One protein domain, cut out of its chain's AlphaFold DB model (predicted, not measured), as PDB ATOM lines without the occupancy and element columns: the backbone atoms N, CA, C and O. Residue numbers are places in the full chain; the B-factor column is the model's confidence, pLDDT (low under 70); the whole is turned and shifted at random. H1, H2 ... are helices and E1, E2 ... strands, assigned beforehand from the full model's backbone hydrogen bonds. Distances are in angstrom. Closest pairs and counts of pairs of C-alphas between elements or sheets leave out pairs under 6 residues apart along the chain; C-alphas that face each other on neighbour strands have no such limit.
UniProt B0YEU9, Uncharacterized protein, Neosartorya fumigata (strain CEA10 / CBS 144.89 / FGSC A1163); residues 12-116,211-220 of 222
ATOM      1  N   PHE A  12     -44.978  -3.419  35.153       92.38
ATOM      2  CA  PHE A  12     -46.060  -2.557  34.725       92.38
ATOM      3  C   PHE A  12     -46.709  -1.907  35.943       92.38
ATOM      4  O   PHE A  12     -46.801  -2.516  37.009       92.38
ATOM      5  N   LEU A  13     -47.124  -0.656  35.789       94.69
ATOM      6  CA  LEU A  13     -47.788   0.115  36.833       94.69
ATOM      7  C   LEU A  13     -48.952   0.872  36.211       94.69
ATOM      8  O   LEU A  13     -48.800   1.458  35.143       94.69
ATOM      9  N   PHE A  14     -50.074   0.900  36.920       95.88
ATOM     10  CA  PHE A  14     -51.203   1.763  36.611       95.88
ATOM     11  C   PHE A  14     -51.434   2.710  37.782       95.88
ATOM     12  O   PHE A  14     -51.318   2.310  38.941       95.88
ATOM     13  N   ALA A  15     -51.757   3.961  37.485       95.31
ATOM     14  CA  ALA A  15     -52.087   4.961  38.488       95.31
ATOM     15  C   ALA A  15     -53.214   5.860  37.985       95.31
ATOM     16  O   ALA A  15     -53.363   6.071  36.781       95.31
ATOM     17  N   ARG A  16     -53.996   6.409  38.913       95.88
ATOM     18  CA  ARG A  16     -55.019   7.411  38.622       95.88
ATOM     19  C   ARG A  16     -54.940   8.538  39.640       95.88
ATOM     20  O   ARG A  16     -54.739   8.282  40.824       95.88
ATOM     21  N   SER A  17     -55.133   9.765  39.174       93.94
ATOM     22  CA  SER A  17     -55.331  10.941  40.016       93.94
ATOM     23  C   SER A  17     -56.368  11.852  39.363       93.94
ATOM     24  O   SER A  17     -56.162  12.332  38.250       93.94
ATOM     25  N   GLY A  18     -57.517  12.045  40.017       93.12
ATOM     26  CA  GLY A  18     -58.665  12.728  39.413       93.12
ATOM     27  C   GLY A  18     -59.119  12.036  38.121       93.12
ATOM     28  O   GLY A  18     -59.391  10.832  38.125       93.12
ATOM     29  N   SER A  19     -59.168  12.796  37.026       90.38
ATOM     30  CA  SER A  19     -59.460  12.298  35.678       90.38
ATOM     31  C   SER A  19     -58.237  11.797  34.914       90.38
ATOM     32  O   SER A  19     -58.389  11.239  33.834       90.38
ATOM     33  N   ALA A  20     -57.028  11.953  35.456       91.38
ATOM     34  CA  ALA A  20     -55.818  11.481  34.805       91.38
ATOM     35  C   ALA A  20     -55.555  10.009  35.144       91.38
ATOM     36  O   ALA A  20     -55.418   9.653  36.317       91.38
ATOM     37  N   THR A  21     -55.421   9.165  34.126       95.56
ATOM     38  CA  THR A  21     -54.955   7.780  34.230       95.56
ATOM     39  C   THR A  21     -53.594   7.629  33.556       95.56
ATOM     40  O   THR A  21     -53.302   8.259  32.540       95.56
ATOM     41  N   VAL A  22     -52.731   6.806  34.147       95.38
ATOM     42  CA  VAL A  22     -51.352   6.582  33.702       95.38
ATOM     43  C   VAL A  22     -51.052   5.093  33.699       95.38
ATOM     44  O   VAL A  22     -51.450   4.372  34.614       95.38
ATOM     45  N   GLY A  23     -50.322   4.648  32.683       95.75
ATOM     46  CA  GLY A  23     -49.753   3.315  32.572       95.75
ATOM     47  C   GLY A  23     -48.273   3.408  32.250       95.75
ATOM     48  O   GLY A  23     -47.867   4.234  31.434       95.75
ATOM     49  N   ILE A  24     -47.470   2.554  32.873       95.00
ATOM     50  CA  ILE A  24     -46.035   2.433  32.612       95.00
ATOM     51  C   ILE A  24     -45.723   0.973  32.313       95.00
ATOM     52  O   ILE A  24     -46.194   0.093  33.029       95.00
ATOM     53  N   TYR A  25     -44.908   0.724  31.290       93.75
ATOM     54  CA  TYR A  25     -44.362  -0.583  30.943       93.75
ATOM     55  C   TYR A  25     -42.835  -0.515  30.861       93.75
ATOM     56  O   TYR A  25     -42.278   0.380  30.220       93.75
ATOM     57  N   ILE A  26     -42.153  -1.481  31.477       91.81
ATOM     58  CA  ILE A  26     -40.694  -1.612  31.462       91.81
ATOM     59  C   ILE A  26     -40.321  -3.063  31.159       91.81
ATOM     60  O   ILE A  26     -40.550  -3.969  31.967       91.81
ATOM     61  N   GLY A  27     -39.696  -3.283  30.006       88.38
ATOM     62  CA  GLY A  27     -39.170  -4.584  29.615       88.38
ATOM     63  C   GLY A  27     -38.013  -5.054  30.507       88.38
ATOM     64  O   GLY A  27     -37.196  -4.267  30.983       88.38
ATOM     65  N   LYS A  28     -37.883  -6.377  30.683       86.94
ATOM     66  CA  LYS A  28     -36.881  -7.021  31.569       86.94
ATOM     67  C   LYS A  28     -35.406  -6.685  31.254       86.94
ATOM     68  O   LYS A  28     -34.509  -6.907  32.074       86.94
ATOM     69  N   GLY A  29     -35.132  -6.182  30.052       83.44
ATOM     70  CA  GLY A  29     -33.821  -5.739  29.571       83.44
ATOM     71  C   GLY A  29     -33.429  -4.325  30.004       83.44
ATOM     72  O   GLY A  29     -32.285  -3.926  29.770       83.44
ATOM     73  N   LEU A  30     -34.339  -3.586  30.639       85.44
ATOM     74  CA  LEU A  30     -34.147  -2.210  31.087       85.44
ATOM     75  C   LEU A  30     -34.054  -2.145  32.615       85.44
ATOM     76  O   LEU A  30     -34.713  -2.896  33.333       85.44
ATOM     77  N   GLN A  31     -33.191  -1.274  33.132       87.38
ATOM     78  CA  GLN A  31     -33.128  -0.996  34.561       87.38
ATOM     79  C   GLN A  31     -34.218   0.019  34.878       87.38
ATOM     80  O   GLN A  31     -34.124   1.169  34.452       87.38
ATOM     81  N   SER A  32     -35.213  -0.407  35.654       85.69
ATOM     82  CA  SER A  32     -36.374   0.409  36.009       85.69
ATOM     83  C   SER A  32     -35.984   1.773  36.574       85.69
ATOM     84  O   SER A  32     -36.364   2.788  36.015       85.69
ATOM     85  N   GLU A  33     -35.133   1.816  37.598       85.19
ATOM     86  CA  GLU A  33     -34.703   3.066  38.244       85.19
ATOM     87  C   GLU A  33     -34.108   4.088  37.257       85.19
ATOM     88  O   GLU A  33     -34.503   5.255  37.239       85.19
ATOM     89  N   GLY A  34     -33.179   3.650  36.403       84.19
ATOM     90  CA  GLY A  34     -32.490   4.538  35.466       84.19
ATOM     91  C   GLY A  34     -33.388   5.010  34.324       84.19
ATOM     92  O   GLY A  34     -33.318   6.168  33.930       84.19
ATOM     93  N   VAL A  35     -34.243   4.125  33.803       85.44
ATOM     94  CA  VAL A  35     -35.137   4.461  32.687       85.44
ATOM     95  C   VAL A  35     -36.328   5.293  33.162       85.44
ATOM     96  O   VAL A  35     -36.656   6.292  32.530       85.44
ATOM     97  N   SER A  36     -36.941   4.940  34.295       87.44
ATOM     98  CA  SER A  36     -38.089   5.668  34.843       87.44
ATOM     99  C   SER A  36     -37.725   7.078  35.294       87.44
ATOM    100  O   SER A  36     -38.476   8.001  35.004       87.44
ATOM    101  N   SER A  37     -36.583   7.271  35.967       87.19
ATOM    102  CA  SER A  37     -36.161   8.608  36.416       87.19
ATOM    103  C   SER A  37     -35.955   9.567  35.243       87.19
ATOM    104  O   SER A  37     -36.488  10.675  35.255       87.19
ATOM    105  N   PHE A  38     -35.257   9.123  34.194       88.75
ATOM    106  CA  PHE A  38     -35.110   9.915  32.978       88.75
ATOM    107  C   PHE A  38     -36.461  10.181  32.307       88.75
ATOM    108  O   PHE A  38     -36.762  11.325  31.983       88.75
ATOM    109  N   ALA A  39     -37.276   9.143  32.105       89.69
ATOM    110  CA  ALA A  39     -38.522   9.277  31.364       89.69
ATOM    111  C   ALA A  39     -39.544  10.176  32.067       89.69
ATOM    112  O   ALA A  39     -40.215  10.957  31.401       89.69
ATOM    113  N   LEU A  40     -39.645  10.113  33.397       90.00
ATOM    114  CA  LEU A  40     -40.540  10.985  34.161       90.00
ATOM    115  C   LEU A  40     -40.091  12.448  34.106       90.00
ATOM    116  O   LEU A  40     -40.931  13.323  33.902       90.00
ATOM    117  N   ASN A  41     -38.786  12.713  34.220       90.38
ATOM    118  CA  ASN A  41     -38.252  14.068  34.067       90.38
ATOM    119  C   ASN A  41     -38.490  14.585  32.645       90.38
ATOM    120  O   ASN A  41     -39.053  15.657  32.463       90.38
ATOM    121  N   ALA A  42     -38.164  13.777  31.634       89.31
ATOM    122  CA  ALA A  42     -38.364  14.142  30.241       89.31
ATOM    123  C   ALA A  42     -39.845  14.391  29.920       89.31
ATOM    124  O   ALA A  42     -40.167  15.372  29.255       89.31
ATOM    125  N   LEU A  43     -40.755  13.556  30.424       88.44
ATOM    126  CA  LEU A  43     -42.195  13.777  30.309       88.44
ATOM    127  C   LEU A  43     -42.584  15.108  30.961       88.44
ATOM    128  O   LEU A  43     -43.223  15.925  30.306       88.44
ATOM    129  N   SER A  44     -42.159  15.366  32.199       88.69
ATOM    130  CA  SER A  44     -42.464  16.611  32.920       88.69
ATOM    131  C   SER A  44     -41.974  17.862  32.178       88.69
ATOM    132  O   SER A  44     -42.739  18.817  32.024       88.69
ATOM    133  N   ASP A  45     -40.754  17.823  31.645       89.56
ATOM    134  CA  ASP A  45     -40.134  18.942  30.929       89.56
ATOM    135  C   ASP A  45     -40.804  19.213  29.574       89.56
ATOM    136  O   ASP A  45     -40.861  20.351  29.105       89.56
ATOM    137  N   ASN A  46     -41.322  18.167  28.921       84.81
ATOM    138  CA  ASN A  46     -41.821  18.262  27.550       84.81
ATOM    139  C   ASN A  46     -43.346  18.329  27.448       84.81
ATOM    140  O   ASN A  46     -43.840  18.845  26.442       84.81
ATOM    141  N   VAL A  47     -44.098  17.880  28.460       82.44
ATOM    142  CA  VAL A  47     -45.570  17.781  28.418       82.44
ATOM    143  C   VAL A  47     -46.236  19.109  28.058       82.44
ATOM    144  O   VAL A  47     -47.183  19.132  27.282       82.44
ATOM    145  N   ARG A  48     -45.692  20.228  28.550       81.44
ATOM    146  CA  ARG A  48     -46.209  21.582  28.285       81.44
ATOM    147  C   ARG A  48     -45.870  22.103  26.891       81.44
ATOM    148  O   ARG A  48     -46.507  23.035  26.420       81.44
ATOM    149  N   THR A  49     -44.844  21.543  26.255       79.31
ATOM    150  CA  THR A  49     -44.388  21.963  24.918       79.31
ATOM    151  C   THR A  49     -45.126  21.244  23.799       79.31
ATOM    152  O   THR A  49     -45.105  21.687  22.653       79.31
ATOM    153  N   LEU A  50     -45.776  20.126  24.118       72.62
ATOM    154  CA  LEU A  50     -46.605  19.410  23.171       72.62
ATOM    155  C   LEU A  50     -47.958  20.125  23.086       72.62
ATOM    156  O   LEU A  50     -48.684  20.224  24.070       72.62
ATOM    157  N   ASN A  51     -48.299  20.630  21.902       69.50
ATOM    158  CA  ASN A  51     -49.582  21.283  21.643       69.50
ATOM    159  C   ASN A  51     -50.704  20.227  21.522       69.50
ATOM    160  O   ASN A  51     -51.136  19.893  20.413       69.50
ATOM    161  N   ILE A  52     -51.081  19.620  22.649       68.75
ATOM    162  CA  ILE A  52     -51.989  18.466  22.733       68.75
ATOM    163  C   ILE A  52     -53.400  18.959  23.029       68.75
ATOM    164  O   ILE A  52     -53.625  19.602  24.051       68.75
ATOM    165  N   SER A  53     -54.352  18.605  22.168       66.50
ATOM    166  CA  SER A  53     -55.766  18.955  22.364       66.50
ATOM    167  C   SER A  53     -56.591  17.777  22.902       66.50
ATOM    168  O   SER A  53     -57.633  17.986  23.515       66.50
ATOM    169  N   SER A  54     -56.116  16.538  22.717       69.00
ATOM    170  CA  SER A  54     -56.887  15.302  22.940       69.00
ATOM    171  C   SER A  54     -56.731  14.677  24.331       69.00
ATOM    172  O   SER A  54     -57.222  13.575  24.566       69.00
ATOM    173  N   GLY A  55     -55.995  15.320  25.242       82.94
ATOM    174  CA  GLY A  55     -55.801  14.833  26.614       82.94
ATOM    175  C   GLY A  55     -55.003  13.527  26.758       82.94
ATOM    176  O   GLY A  55     -54.910  12.993  27.861       82.94
ATOM    177  N   THR A  56     -54.414  13.005  25.677       88.94
ATOM    178  CA  THR A  56     -53.598  11.781  25.679       88.94
ATOM    179  C   THR A  56     -52.168  12.054  25.241       88.94
ATOM    180  O   THR A  56     -51.906  12.849  24.335       88.94
ATOM    181  N   ILE A  57     -51.228  11.391  25.913       90.25
ATOM    182  CA  ILE A  57     -49.790  11.554  25.699       90.25
ATOM    183  C   ILE A  57     -49.138  10.198  25.890       90.25
ATOM    184  O   ILE A  57     -49.479   9.470  26.824       90.25
ATOM    185  N   ALA A  58     -48.169   9.878  25.045       91.12
ATOM    186  CA  ALA A  58     -47.298   8.742  25.273       91.12
ATOM    187  C   ALA A  58     -45.835   9.144  25.176       91.12
ATOM    188  O   ALA A  58     -45.461  10.027  24.411       91.12
ATOM    189  N   MET A  59     -44.995   8.451  25.926       91.00
ATOM    190  CA  MET A  59     -43.555   8.441  25.727       91.00
ATOM    191  C   MET A  59     -43.139   6.994  25.554       91.00
ATOM    192  O   MET A  59     -43.439   6.178  26.417       91.00
ATOM    193  N   GLN A  60     -42.445   6.666  24.473       89.56
ATOM    194  CA  GLN A  60     -42.056   5.294  24.186       89.56
ATOM    195  C   GLN A  60     -40.608   5.193  23.734       89.56
ATOM    196  O   GLN A  60     -40.058   6.085  23.087       89.56
ATOM    197  N   LEU A  61     -40.004   4.065  24.075       86.19
ATOM    198  CA  LEU A  61     -38.733   3.616  23.548       86.19
ATOM    199  C   LEU A  61     -38.987   2.313  22.805       86.19
ATOM    200  O   LEU A  61     -39.350   1.295  23.405       86.19
ATOM    201  N   TYR A  62     -38.744   2.366  21.502       70.00
ATOM    202  CA  TYR A  62     -38.853   1.227  20.615       70.00
ATOM    203  C   TYR A  62     -37.469   0.849  20.090       70.00
ATOM    204  O   TYR A  62     -36.746   1.675  19.534       70.00
ATOM    205  N   ILE A  63     -37.102  -0.419  20.257       63.34
ATOM    206  CA  ILE A  63     -35.944  -1.012  19.595       63.34
ATOM    207  C   ILE A  63     -36.491  -2.144  18.738       63.34
ATOM    208  O   ILE A  63     -37.093  -3.076  19.260       63.34
ATOM    209  N   SER A  64     -36.297  -2.053  17.422       53.88
ATOM    210  CA  SER A  64     -36.734  -3.091  16.488       53.88
ATOM    211  C   SER A  64     -35.900  -4.355  16.698       53.88
ATOM    212  O   SER A  64     -34.791  -4.490  16.182       53.88
ATOM    213  N   ASN A  65     -36.384  -5.258  17.547       55.75
ATOM    214  CA  ASN A  65     -35.768  -6.564  17.756       55.75
ATOM    215  C   ASN A  65     -36.772  -7.620  18.248       55.75
ATOM    216  O   ASN A  65     -36.414  -8.412  19.113       55.75
ATOM    217  N   ASN A  66     -38.003  -7.640  17.714       52.19
ATOM    218  CA  ASN A  66     -39.052  -8.672  17.893       52.19
ATOM    219  C   ASN A  66     -39.289  -9.192  19.329       52.19
ATOM    220  O   ASN A  66     -39.909 -10.236  19.521       52.19
ATOM    221  N   ASN A  67     -38.787  -8.503  20.351       65.75
ATOM    222  CA  ASN A  67     -38.923  -8.887  21.737       65.75
ATOM    223  C   ASN A  67     -39.198  -7.644  22.580       65.75
ATOM    224  O   ASN A  67     -38.486  -6.648  22.534       65.75
ATOM    225  N   ASN A  68     -40.227  -7.727  23.413       69.75
ATOM    226  CA  ASN A  68     -40.621  -6.698  24.380       69.75
ATOM    227  C   ASN A  68     -39.570  -6.447  25.485       69.75
ATOM    228  O   ASN A  68     -39.775  -5.667  26.413       69.75
ATOM    229  N   VAL A  69     -38.417  -7.119  25.409       77.94
ATOM    230  CA  VAL A  69     -37.363  -7.116  26.425       77.94
ATOM    231  C   VAL A  69     -36.787  -5.721  26.617       77.94
ATOM    232  O   VAL A  69     -36.388  -5.388  27.730       77.94
ATOM    233  N   ARG A  70     -36.725  -4.915  25.556       81.00
ATOM    234  CA  ARG A  70     -36.193  -3.546  25.599       81.00
ATOM    235  C   ARG A  70     -37.248  -2.488  25.294       81.00
ATOM    236  O   ARG A  70     -36.887  -1.346  25.032       81.00
ATOM    237  N   THR A  71     -38.521  -2.861  25.363       87.44
ATOM    238  CA  THR A  71     -39.621  -1.915  25.216       87.44
ATOM    239  C   THR A  71     -39.813  -1.153  26.516       87.44
ATOM    240  O   THR A  71     -39.794  -1.729  27.609       87.44
ATOM    241  N   PHE A  72     -40.008   0.149  26.390       90.88
ATOM    242  CA  PHE A  72     -40.476   0.994  27.474       90.88
ATOM    243  C   PHE A  72     -41.582   1.897  26.956       90.88
ATOM    244  O   PHE A  72     -41.507   2.375  25.823       90.88
ATOM    245  N   GLY A  73     -42.576   2.161  27.795       92.62
ATOM    246  CA  GLY A  73     -43.543   3.197  27.492       92.62
ATOM    247  C   GLY A  73     -44.259   3.737  28.718       92.62
ATOM    248  O   GLY A  73     -44.487   3.017  29.688       92.62
ATOM    249  N   ILE A  74     -44.612   5.015  28.646       94.31
ATOM    250  CA  ILE A  74     -45.563   5.699  29.512       94.31
ATOM    251  C   ILE A  74     -46.725   6.110  28.621       94.31
ATOM    252  O   ILE A  74     -46.502   6.700  27.567       94.31
ATOM    253  N   PHE A  75     -47.948   5.833  29.049       94.25
ATOM    254  CA  PHE A  75     -49.152   6.353  28.420       94.25
ATOM    255  C   PHE A  75     -49.988   7.059  29.477       94.25
ATOM    256  O   PHE A  75     -50.227   6.509  30.554       94.25
ATOM    257  N   THR A  76     -50.430   8.272  29.178       92.75
ATOM    258  CA  THR A  76     -51.282   9.073  30.052       92.75
ATOM    259  C   THR A  76     -52.530   9.504  29.302       92.75
ATOM    260  O   THR A  76     -52.444   9.884  28.134       92.75
ATOM    261  N   SER A  77     -53.666   9.498  29.983       92.25
ATOM    262  CA  SER A  77     -54.950   9.948  29.459       92.25
ATOM    263  C   SER A  77     -55.650  10.820  30.491       92.25
ATOM    264  O   SER A  77     -55.645  10.486  31.670       92.25
ATOM    265  N   SER A  78     -56.299  11.901  30.069       91.12
ATOM    266  CA  SER A  78     -57.210  12.699  30.900       91.12
ATOM    267  C   SER A  78     -58.608  12.069  31.022       91.12
ATOM    268  O   SER A  78     -59.590  12.772  31.260       91.12
ATOM    269  N   ASN A  79     -58.707  10.756  30.796       88.75
ATOM    270  CA  ASN A  79     -59.912   9.961  30.968       88.75
ATOM    271  C   ASN A  79     -59.804   9.102  32.234       88.75
ATOM    272  O   ASN A  79     -58.784   8.456  32.481       88.75
ATOM    273  N   GLU A  80     -60.892   9.057  33.000       90.94
ATOM    274  CA  GLU A  80     -61.030   8.280  34.231       90.94
ATOM    275  C   GLU A  80     -60.937   6.764  34.034       90.94
ATOM    276  O   GLU A  80     -60.600   6.037  34.978       90.94
ATOM    277  N   SER A  81     -61.253   6.288  32.829       93.19
ATOM    278  CA  SER A  81     -61.165   4.880  32.467       93.19
ATOM    279  C   SER A  81     -59.742   4.480  32.085       93.19
ATOM    280  O   SER A  81     -59.069   5.142  31.293       93.19
ATOM    281  N   PHE A  82     -59.320   3.314  32.569       95.12
ATOM    282  CA  PHE A  82     -58.048   2.703  32.202       95.12
ATOM    283  C   PHE A  82     -58.054   2.028  30.826       95.12
ATOM    284  O   PHE A  82     -56.997   1.570  30.412       95.12
ATOM    285  N   THR A  83     -59.171   1.966  30.092       95.31
ATOM    286  CA  THR A  83     -59.259   1.204  28.829       95.31
ATOM    287  C   THR A  83     -58.167   1.580  27.821       95.31
ATOM    288  O   THR A  83     -57.443   0.710  27.338       95.31
ATOM    289  N   ALA A  84     -57.995   2.877  27.541       93.00
ATOM    290  CA  ALA A  84     -56.967   3.348  26.608       93.00
ATOM    291  C   ALA A  84     -55.550   3.045  27.124       93.00
ATOM    292  O   ALA A  84     -54.679   2.619  26.371       93.00
ATOM    293  N   VAL A  85     -55.346   3.204  28.434       95.56
ATOM    294  CA  VAL A  85     -54.072   2.921  29.097       95.56
ATOM    295  C   VAL A  85     -53.732   1.430  29.022       95.56
ATOM    296  O   VAL A  85     -52.612   1.070  28.683       95.56
ATOM    297  N   GLN A  86     -54.690   0.551  29.303       97.12
ATOM    298  CA  GLN A  86     -54.515  -0.900  29.257       97.12
ATOM    299  C   GLN A  86     -54.198  -1.375  27.839       97.12
ATOM    300  O   GLN A  86     -53.241  -2.124  27.666       97.12
ATOM    301  N   SER A  87     -54.917  -0.873  26.832       95.44
ATOM    302  CA  SER A  87     -54.650  -1.183  25.421       95.44
ATOM    303  C   SER A  87     -53.252  -0.729  24.978       95.44
ATOM    304  O   SER A  87     -52.532  -1.463  24.291       95.44
ATOM    305  N   ALA A  88     -52.817   0.451  25.428       93.50
ATOM    306  CA  ALA A  88     -51.473   0.941  25.150       93.50
ATOM    307  C   ALA A  88     -50.396   0.045  25.786       93.50
ATOM    308  O   ALA A  88     -49.420  -0.329  25.132       93.50
ATOM    309  N   ILE A  89     -50.585  -0.348  27.049       94.56
ATOM    310  CA  ILE A  89     -49.657  -1.230  27.767       94.56
ATOM    311  C   ILE A  89     -49.631  -2.635  27.163       94.56
ATOM    312  O   ILE A  89     -48.553  -3.215  27.051       94.56
ATOM    313  N   GLU A  90     -50.766  -3.165  26.712       93.31
ATOM    314  CA  GLU A  90     -50.832  -4.433  25.981       93.31
ATOM    315  C   GLU A  90     -50.015  -4.367  24.684       93.31
ATOM    316  O   GLU A  90     -49.156  -5.221  24.447       93.31
ATOM    317  N   THR A  91     -50.193  -3.304  23.896       91.00
ATOM    318  CA  THR A  91     -49.421  -3.062  22.666       91.00
ATOM    319  C   THR A  91     -47.918  -3.050  22.949       91.00
ATOM    320  O   THR A  91     -47.157  -3.784  22.312       91.00
ATOM    321  N   LEU A  92     -47.485  -2.289  23.958       89.12
ATOM    322  CA  LEU A  92     -46.082  -2.227  24.385       89.12
ATOM    323  C   LEU A  92     -45.572  -3.588  24.882       89.12
ATOM    324  O   LEU A  92     -44.443  -3.983  24.577       89.12
ATOM    325  N   SER A  93     -46.407  -4.340  25.600       88.88
ATOM    326  CA  SER A  93     -46.064  -5.672  26.096       88.88
ATOM    327  C   SER A  93     -45.862  -6.692  24.980       88.88
ATOM    328  O   SER A  93     -45.060  -7.609  25.140       88.88
ATOM    329  N   ASN A  94     -46.496  -6.494  23.827       87.06
ATOM    330  CA  ASN A  94     -46.285  -7.298  22.626       87.06
ATOM    331  C   ASN A  94     -45.095  -6.804  21.782       87.06
ATOM    332  O   ASN A  94     -44.793  -7.376  20.737       87.06
ATOM    333  N   GLY A  95     -44.388  -5.760  22.232       81.44
ATOM    334  CA  GLY A  95     -43.308  -5.128  21.477       81.44
ATOM    335  C   GLY A  95     -43.803  -4.232  20.340       81.44
ATOM    336  O   GLY A  95     -43.019  -3.900  19.453       81.44
ATOM    337  N   GLY A  96     -45.085  -3.859  20.349       82.75
ATOM    338  CA  GLY A  96     -45.680  -2.920  19.406       82.75
ATOM    339  C   GLY A  96     -45.312  -1.464  19.700       82.75
ATOM    340  O   GLY A  96     -44.768  -1.131  20.755       82.75
ATOM    341  N   CYS A  97     -45.627  -0.599  18.739       85.31
ATOM    342  CA  CYS A  97     -45.416   0.843  18.794       85.31
ATOM    343  C   CYS A  97     -46.776   1.545  18.841       85.31
ATOM    344  O   CYS A  97     -47.695   1.143  18.128       85.31
ATOM    345  N   LEU A  98     -46.904   2.582  19.665       87.81
ATOM    346  CA  LEU A  98     -48.075   3.453  19.652       87.81
ATOM    347  C   LEU A  98     -47.889   4.514  18.562       87.81
ATOM    348  O   LEU A  98     -46.774   5.003  18.364       87.81
ATOM    349  N   SER A  99     -48.976   4.869  17.883       83.06
ATOM    350  CA  SER A  99     -48.978   5.839  16.784       83.06
ATOM    351  C   SER A  99     -49.729   7.101  17.183       83.06
ATOM    352  O   SER A  99     -50.798   7.021  17.789       83.06
ATOM    353  N   PHE A 100     -49.182   8.262  16.825       81.38
ATOM    354  CA  PHE A 100     -49.746   9.574  17.135       81.38
ATOM    355  C   PHE A 100     -49.423  10.569  16.018       81.38
ATOM    356  O   PHE A 100     -48.474  10.386  15.267       81.38
ATOM    357  N   GLU A 101     -50.193  11.649  15.936       76.00
ATOM    358  CA  GLU A 101     -50.013  12.674  14.901       76.00
ATOM    359  C   GLU A 101     -48.849  13.623  15.190       76.00
ATOM    360  O   GLU A 101     -48.177  14.087  14.271       76.00
ATOM    361  N   LYS A 102     -48.623  13.948  16.470       80.44
ATOM    362  CA  LYS A 102     -47.563  14.865  16.897       80.44
ATOM    363  C   LYS A 102     -46.524  14.096  17.677       80.44
ATOM    364  O   LYS A 102     -46.858  13.414  18.642       80.44
ATOM    365  N   GLU A 103     -45.264  14.257  17.297       83.25
ATOM    366  CA  GLU A 103     -44.149  13.501  17.857       83.25
ATOM    367  C   GLU A 103     -42.944  14.412  18.112       83.25
ATOM    368  O   GLU A 103     -42.677  15.359  17.369       83.25
ATOM    369  N   LYS A 104     -42.198  14.118  19.175       84.75
ATOM    370  CA  LYS A 104     -40.953  14.786  19.552       84.75
ATOM    371  C   LYS A 104     -39.921  13.732  19.927       84.75
ATOM    372  O   LYS A 104     -40.122  12.962  20.866       84.75
ATOM    373  N   ALA A 105     -38.799  13.716  19.214       86.25
ATOM    374  CA  ALA A 105     -37.676  12.852  19.549       86.25
ATOM    375  C   ALA A 105     -36.946  13.375  20.796       86.25
ATOM    376  O   ALA A 105     -36.661  14.567  20.927       86.25
ATOM    377  N   LEU A 106     -36.619  12.462  21.702       82.44
ATOM    378  CA  LEU A 106     -35.897  12.701  22.944       82.44
ATOM    379  C   LEU A 106     -34.709  11.750  22.999       82.44
ATOM    380  O   LEU A 106     -34.853  10.560  22.744       82.44
ATOM    381  N   THR A 107     -33.531  12.249  23.360       83.31
ATOM    382  CA  THR A 107     -32.360  11.392  23.578       83.31
ATOM    383  C   THR A 107     -32.109  11.244  25.068       83.31
ATOM    384  O   THR A 107     -32.083  12.237  25.792       83.31
ATOM    385  N   GLY A 108     -31.915  10.010  25.524       79.44
ATOM    386  CA  GLY A 108     -31.734   9.705  26.936       79.44
ATOM    387  C   GLY A 108     -30.894   8.466  27.203       79.44
ATOM    388  O   GLY A 108     -30.636   7.668  26.298       79.44
ATOM    389  N   PRO A 109     -30.456   8.276  28.457       76.25
ATOM    390  CA  PRO A 109     -29.819   7.044  28.866       76.25
ATOM    391  C   PRO A 109     -30.865   5.940  28.932       76.25
ATOM    392  O   PRO A 109     -31.882   6.056  29.613       76.25
ATOM    393  N   ALA A 110     -30.560   4.809  28.317       72.38
ATOM    394  CA  ALA A 110     -31.267   3.591  28.642       72.38
ATOM    395  C   ALA A 110     -30.313   2.614  29.275       72.38
ATOM    396  O   ALA A 110     -29.425   2.014  28.657       72.38
ATOM    397  N   VAL A 111     -30.490   2.505  30.580       80.81
ATOM    398  CA  VAL A 111     -29.613   1.698  31.391       80.81
ATOM    399  C   VAL A 111     -30.030   0.250  31.208       80.81
ATOM    400  O   VAL A 111     -31.038  -0.207  31.741       80.81
ATOM    401  N   LEU A 112     -29.269  -0.468  30.388       78.88
ATOM    402  CA  LEU A 112     -29.547  -1.861  30.097       78.88
ATOM    403  C   LEU A 112     -29.168  -2.745  31.279       78.88
ATOM    404  O   LEU A 112     -28.113  -2.599  31.905       78.88
ATOM    405  N   THR A 113     -30.008  -3.734  31.545       76.44
ATOM    406  CA  THR A 113     -29.694  -4.771  32.525       76.44
ATOM    407  C   THR A 113     -28.772  -5.841  31.940       76.44
ATOM    408  O   THR A 113     -28.068  -6.519  32.699       76.44
ATOM    409  N   THR A 114     -28.744  -5.983  30.615       68.38
ATOM    410  CA  THR A 114     -27.929  -6.949  29.868       68.38
ATOM    411  C   THR A 114     -27.007  -6.247  28.861       68.38
ATOM    412  O   THR A 114     -27.359  -5.186  28.348       68.38
ATOM    413  N   PRO A 115     -25.825  -6.810  28.547       62.19
ATOM    414  CA  PRO A 115     -24.963  -6.270  27.497       62.19
ATOM    415  C   PRO A 115     -25.686  -6.180  26.143       62.19
ATOM    416  O   PRO A 115     -26.522  -7.028  25.815       62.19
ATOM    417  N   LEU A 116     -25.350  -5.178  25.323       56.66
ATOM    418  CA  LEU A 116     -25.730  -5.194  23.910       56.66
ATOM    419  C   LEU A 116     -25.019  -6.364  23.226       56.66
ATOM    420  O   LEU A 116     -23.795  -6.364  23.112       56.66
ATOM    421  N   ALA A 211     -25.700   2.992  26.990       52.84
ATOM    422  CA  ALA A 211     -26.088   3.230  25.610       52.84
ATOM    423  C   ALA A 211     -27.049   4.423  25.585       52.84
ATOM    424  O   ALA A 211     -27.978   4.488  26.395       52.84
ATOM    425  N   GLY A 212     -26.803   5.368  24.678       54.94
ATOM    426  CA  GLY A 212     -27.777   6.405  24.358       54.94
ATOM    427  C   GLY A 212     -28.951   5.781  23.613       54.94
ATOM    428  O   GLY A 212     -28.760   4.878  22.795       54.94
ATOM    429  N   MET A 213     -30.159   6.231  23.919       59.75
ATOM    430  CA  MET A 213     -31.372   5.815  23.235       59.75
ATOM    431  C   MET A 213     -32.174   7.020  22.781       59.75
ATOM    432  O   MET A 213     -32.142   8.073  23.414       59.75
ATOM    433  N   VAL A 214     -32.892   6.827  21.680       65.06
ATOM    434  CA  VAL A 214     -33.874   7.775  21.174       65.06
ATOM    435  C   VAL A 214     -35.240   7.253  21.590       65.06
ATOM    436  O   VAL A 214     -35.633   6.149  21.221       65.06
ATOM    437  N   ALA A 215     -35.924   8.024  22.419       74.69
ATOM    438  CA  ALA A 215     -37.321   7.837  22.752       74.69
ATOM    439  C   ALA A 215     -38.149   8.855  21.971       74.69
ATOM    440  O   ALA A 215     -37.654   9.908  21.567       74.69
ATOM    441  N   GLN A 216     -39.419   8.555  21.781       80.38
ATOM    442  CA  GLN A 216     -40.356   9.459  21.145       80.38
ATOM    443  C   GLN A 216     -41.454   9.792  22.136       80.38
ATOM    444  O   GLN A 216     -42.024   8.899  22.763       80.38
ATOM    445  N   MET A 217     -41.723  11.080  22.292       81.69
ATOM    446  CA  MET A 217     -42.853  11.566  23.060       81.69
ATOM    447  C   MET A 217     -43.870  12.153  22.105       81.69
ATOM    448  O   MET A 217     -43.535  13.001  21.283       81.69
ATOM    449  N   SER A 218     -45.101  11.691  22.215       82.00
ATOM    450  CA  SER A 218     -46.136  11.985  21.253       82.00
ATOM    451  C   SER A 218     -47.440  12.385  21.920       82.00
ATOM    452  O   SER A 218     -47.736  11.978  23.044       82.00
ATOM    453  N   GLY A 219     -48.218  13.184  21.196       77.38
ATOM    454  CA  GLY A 219     -49.549  13.623  21.581       77.38
ATOM    455  C   GLY A 219     -50.512  13.523  20.407       77.38
ATOM    456  O   GLY A 219     -50.109  13.635  19.249       77.38
ATOM    457  N   SER A 220     -51.791  13.322  20.697       69.56
ATOM    458  CA  SER A 220     -52.835  13.408  19.673       69.56
ATOM    459  C   SER A 220     -53.238  14.880  19.469       69.56
ATOM    460  O   SER A 220     -53.359  15.647  20.434       69.56
TER     461      SER A 220
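This is residues 12 to 116 and 211 to 220 of the 222 residues of an uncharacterized protein of Neosartorya fumigata (strain CEA10 / CBS 144.89 / FGSC A1163) (UniProt B0YEU9). A single six-stranded sheet, twisted and curled, makes the middle slab of three layers: H2 packs along E2 and E4 on one face, and H1 packs slantwise over E3 and E6 on the other. The sheet's E5 edge bends towards H1, while residues 94 to 101 cross on H2's side to reach E5. The printed part has 115 residues, with two named helices and six named strands in the order E1 E2 H1 E3 E4 H2 E5 E6; across the antiparallel sheet the order is E1 E2 E4 E3 E6 E5. The class is mixed, helices and strands; the whole is compact, with a radius of gyration of the C-alphas of 13.2 A, and elongated, spanning 40 by 26 by 24 A.

E1, residues 12 to 17, is an edge strand and forms a hairpin with E2, residues 20 to 26; N 15 and O 22 are 2.9 A apart, within hydrogen-bond range. E2 is antiparallel to E4, residues 72 to 77, with N 23 and O 75 at 2.8 A. E4 forms a hairpin with E3, residues 56 to 61, with N 59 and O 74 at 2.8 A. E3 is antiparallel to E6, residues 211 to 219, with N 60 and O 216 at 2.8 A. E6 is antiparallel to the other edge strand, E5, residues 102 to 110, with N 104 and O 217 at 2.7 A; E5 bends by 57 degrees at residue 107. H1, residues 32 to 47, is on the sheet at a height over the sheet of 7.7 A, over E6 and only just over E3, where 3 of its C-alphas fall; on the local plane it runs slantwise, at 42 degrees to E6. The closest C-alphas of H1 and E5 are those of Val 35 and Ala 110, 5.7 A apart. E2, H1 and E3 form a split strand-helix-strand unit, two strands running the same way with E4 between them, and its crossover is left-handed. H2, residues 83 to 93, is on the opposite face at a height over the sheet of 8.1 A, over E2 and E4; on the local plane it runs along the strands, at 9 degrees to E2. The closest C-alphas of H2 and E2 are those of Val 85 and Gly 23, 5.6 A apart. H1 and H2 are apart. Every O i to N i+4 pair in H2 is within hydrogen-bond range, and 11 of 12 in H1.

E1, residues 12 to 17, begins at C-alpha 12, (-46.060, -2.557, 34.725). E2, residues 20 to 26, is 20.3 A long, and H1, residues 32 to 47, is 21.1 A. E3, residues 56 to 61, E4, residues 72 to 77, and H2, residues 83 to 93, follow. E5, residues 102 to 110, is 23.0 A long. E6, residues 211 to 219, is 26.0 A long and ends at C-alpha 219, (-49.549, 13.623, 21.581).

The C-alphas farthest apart are those of Gly 18 and Leu 116, 40.6 A. Residues 117 to 210 are not printed, and C-alphas 116 and 211 are 8.6 A apart across that cut, which lies between E5 and E6. Of the links that are printed whole, none is long. Mean pLDDT of the printed part is 83.5; it is under 70 at residues 51 to 54, 63 to 68, 114 to 116, 211 to 214 and 220.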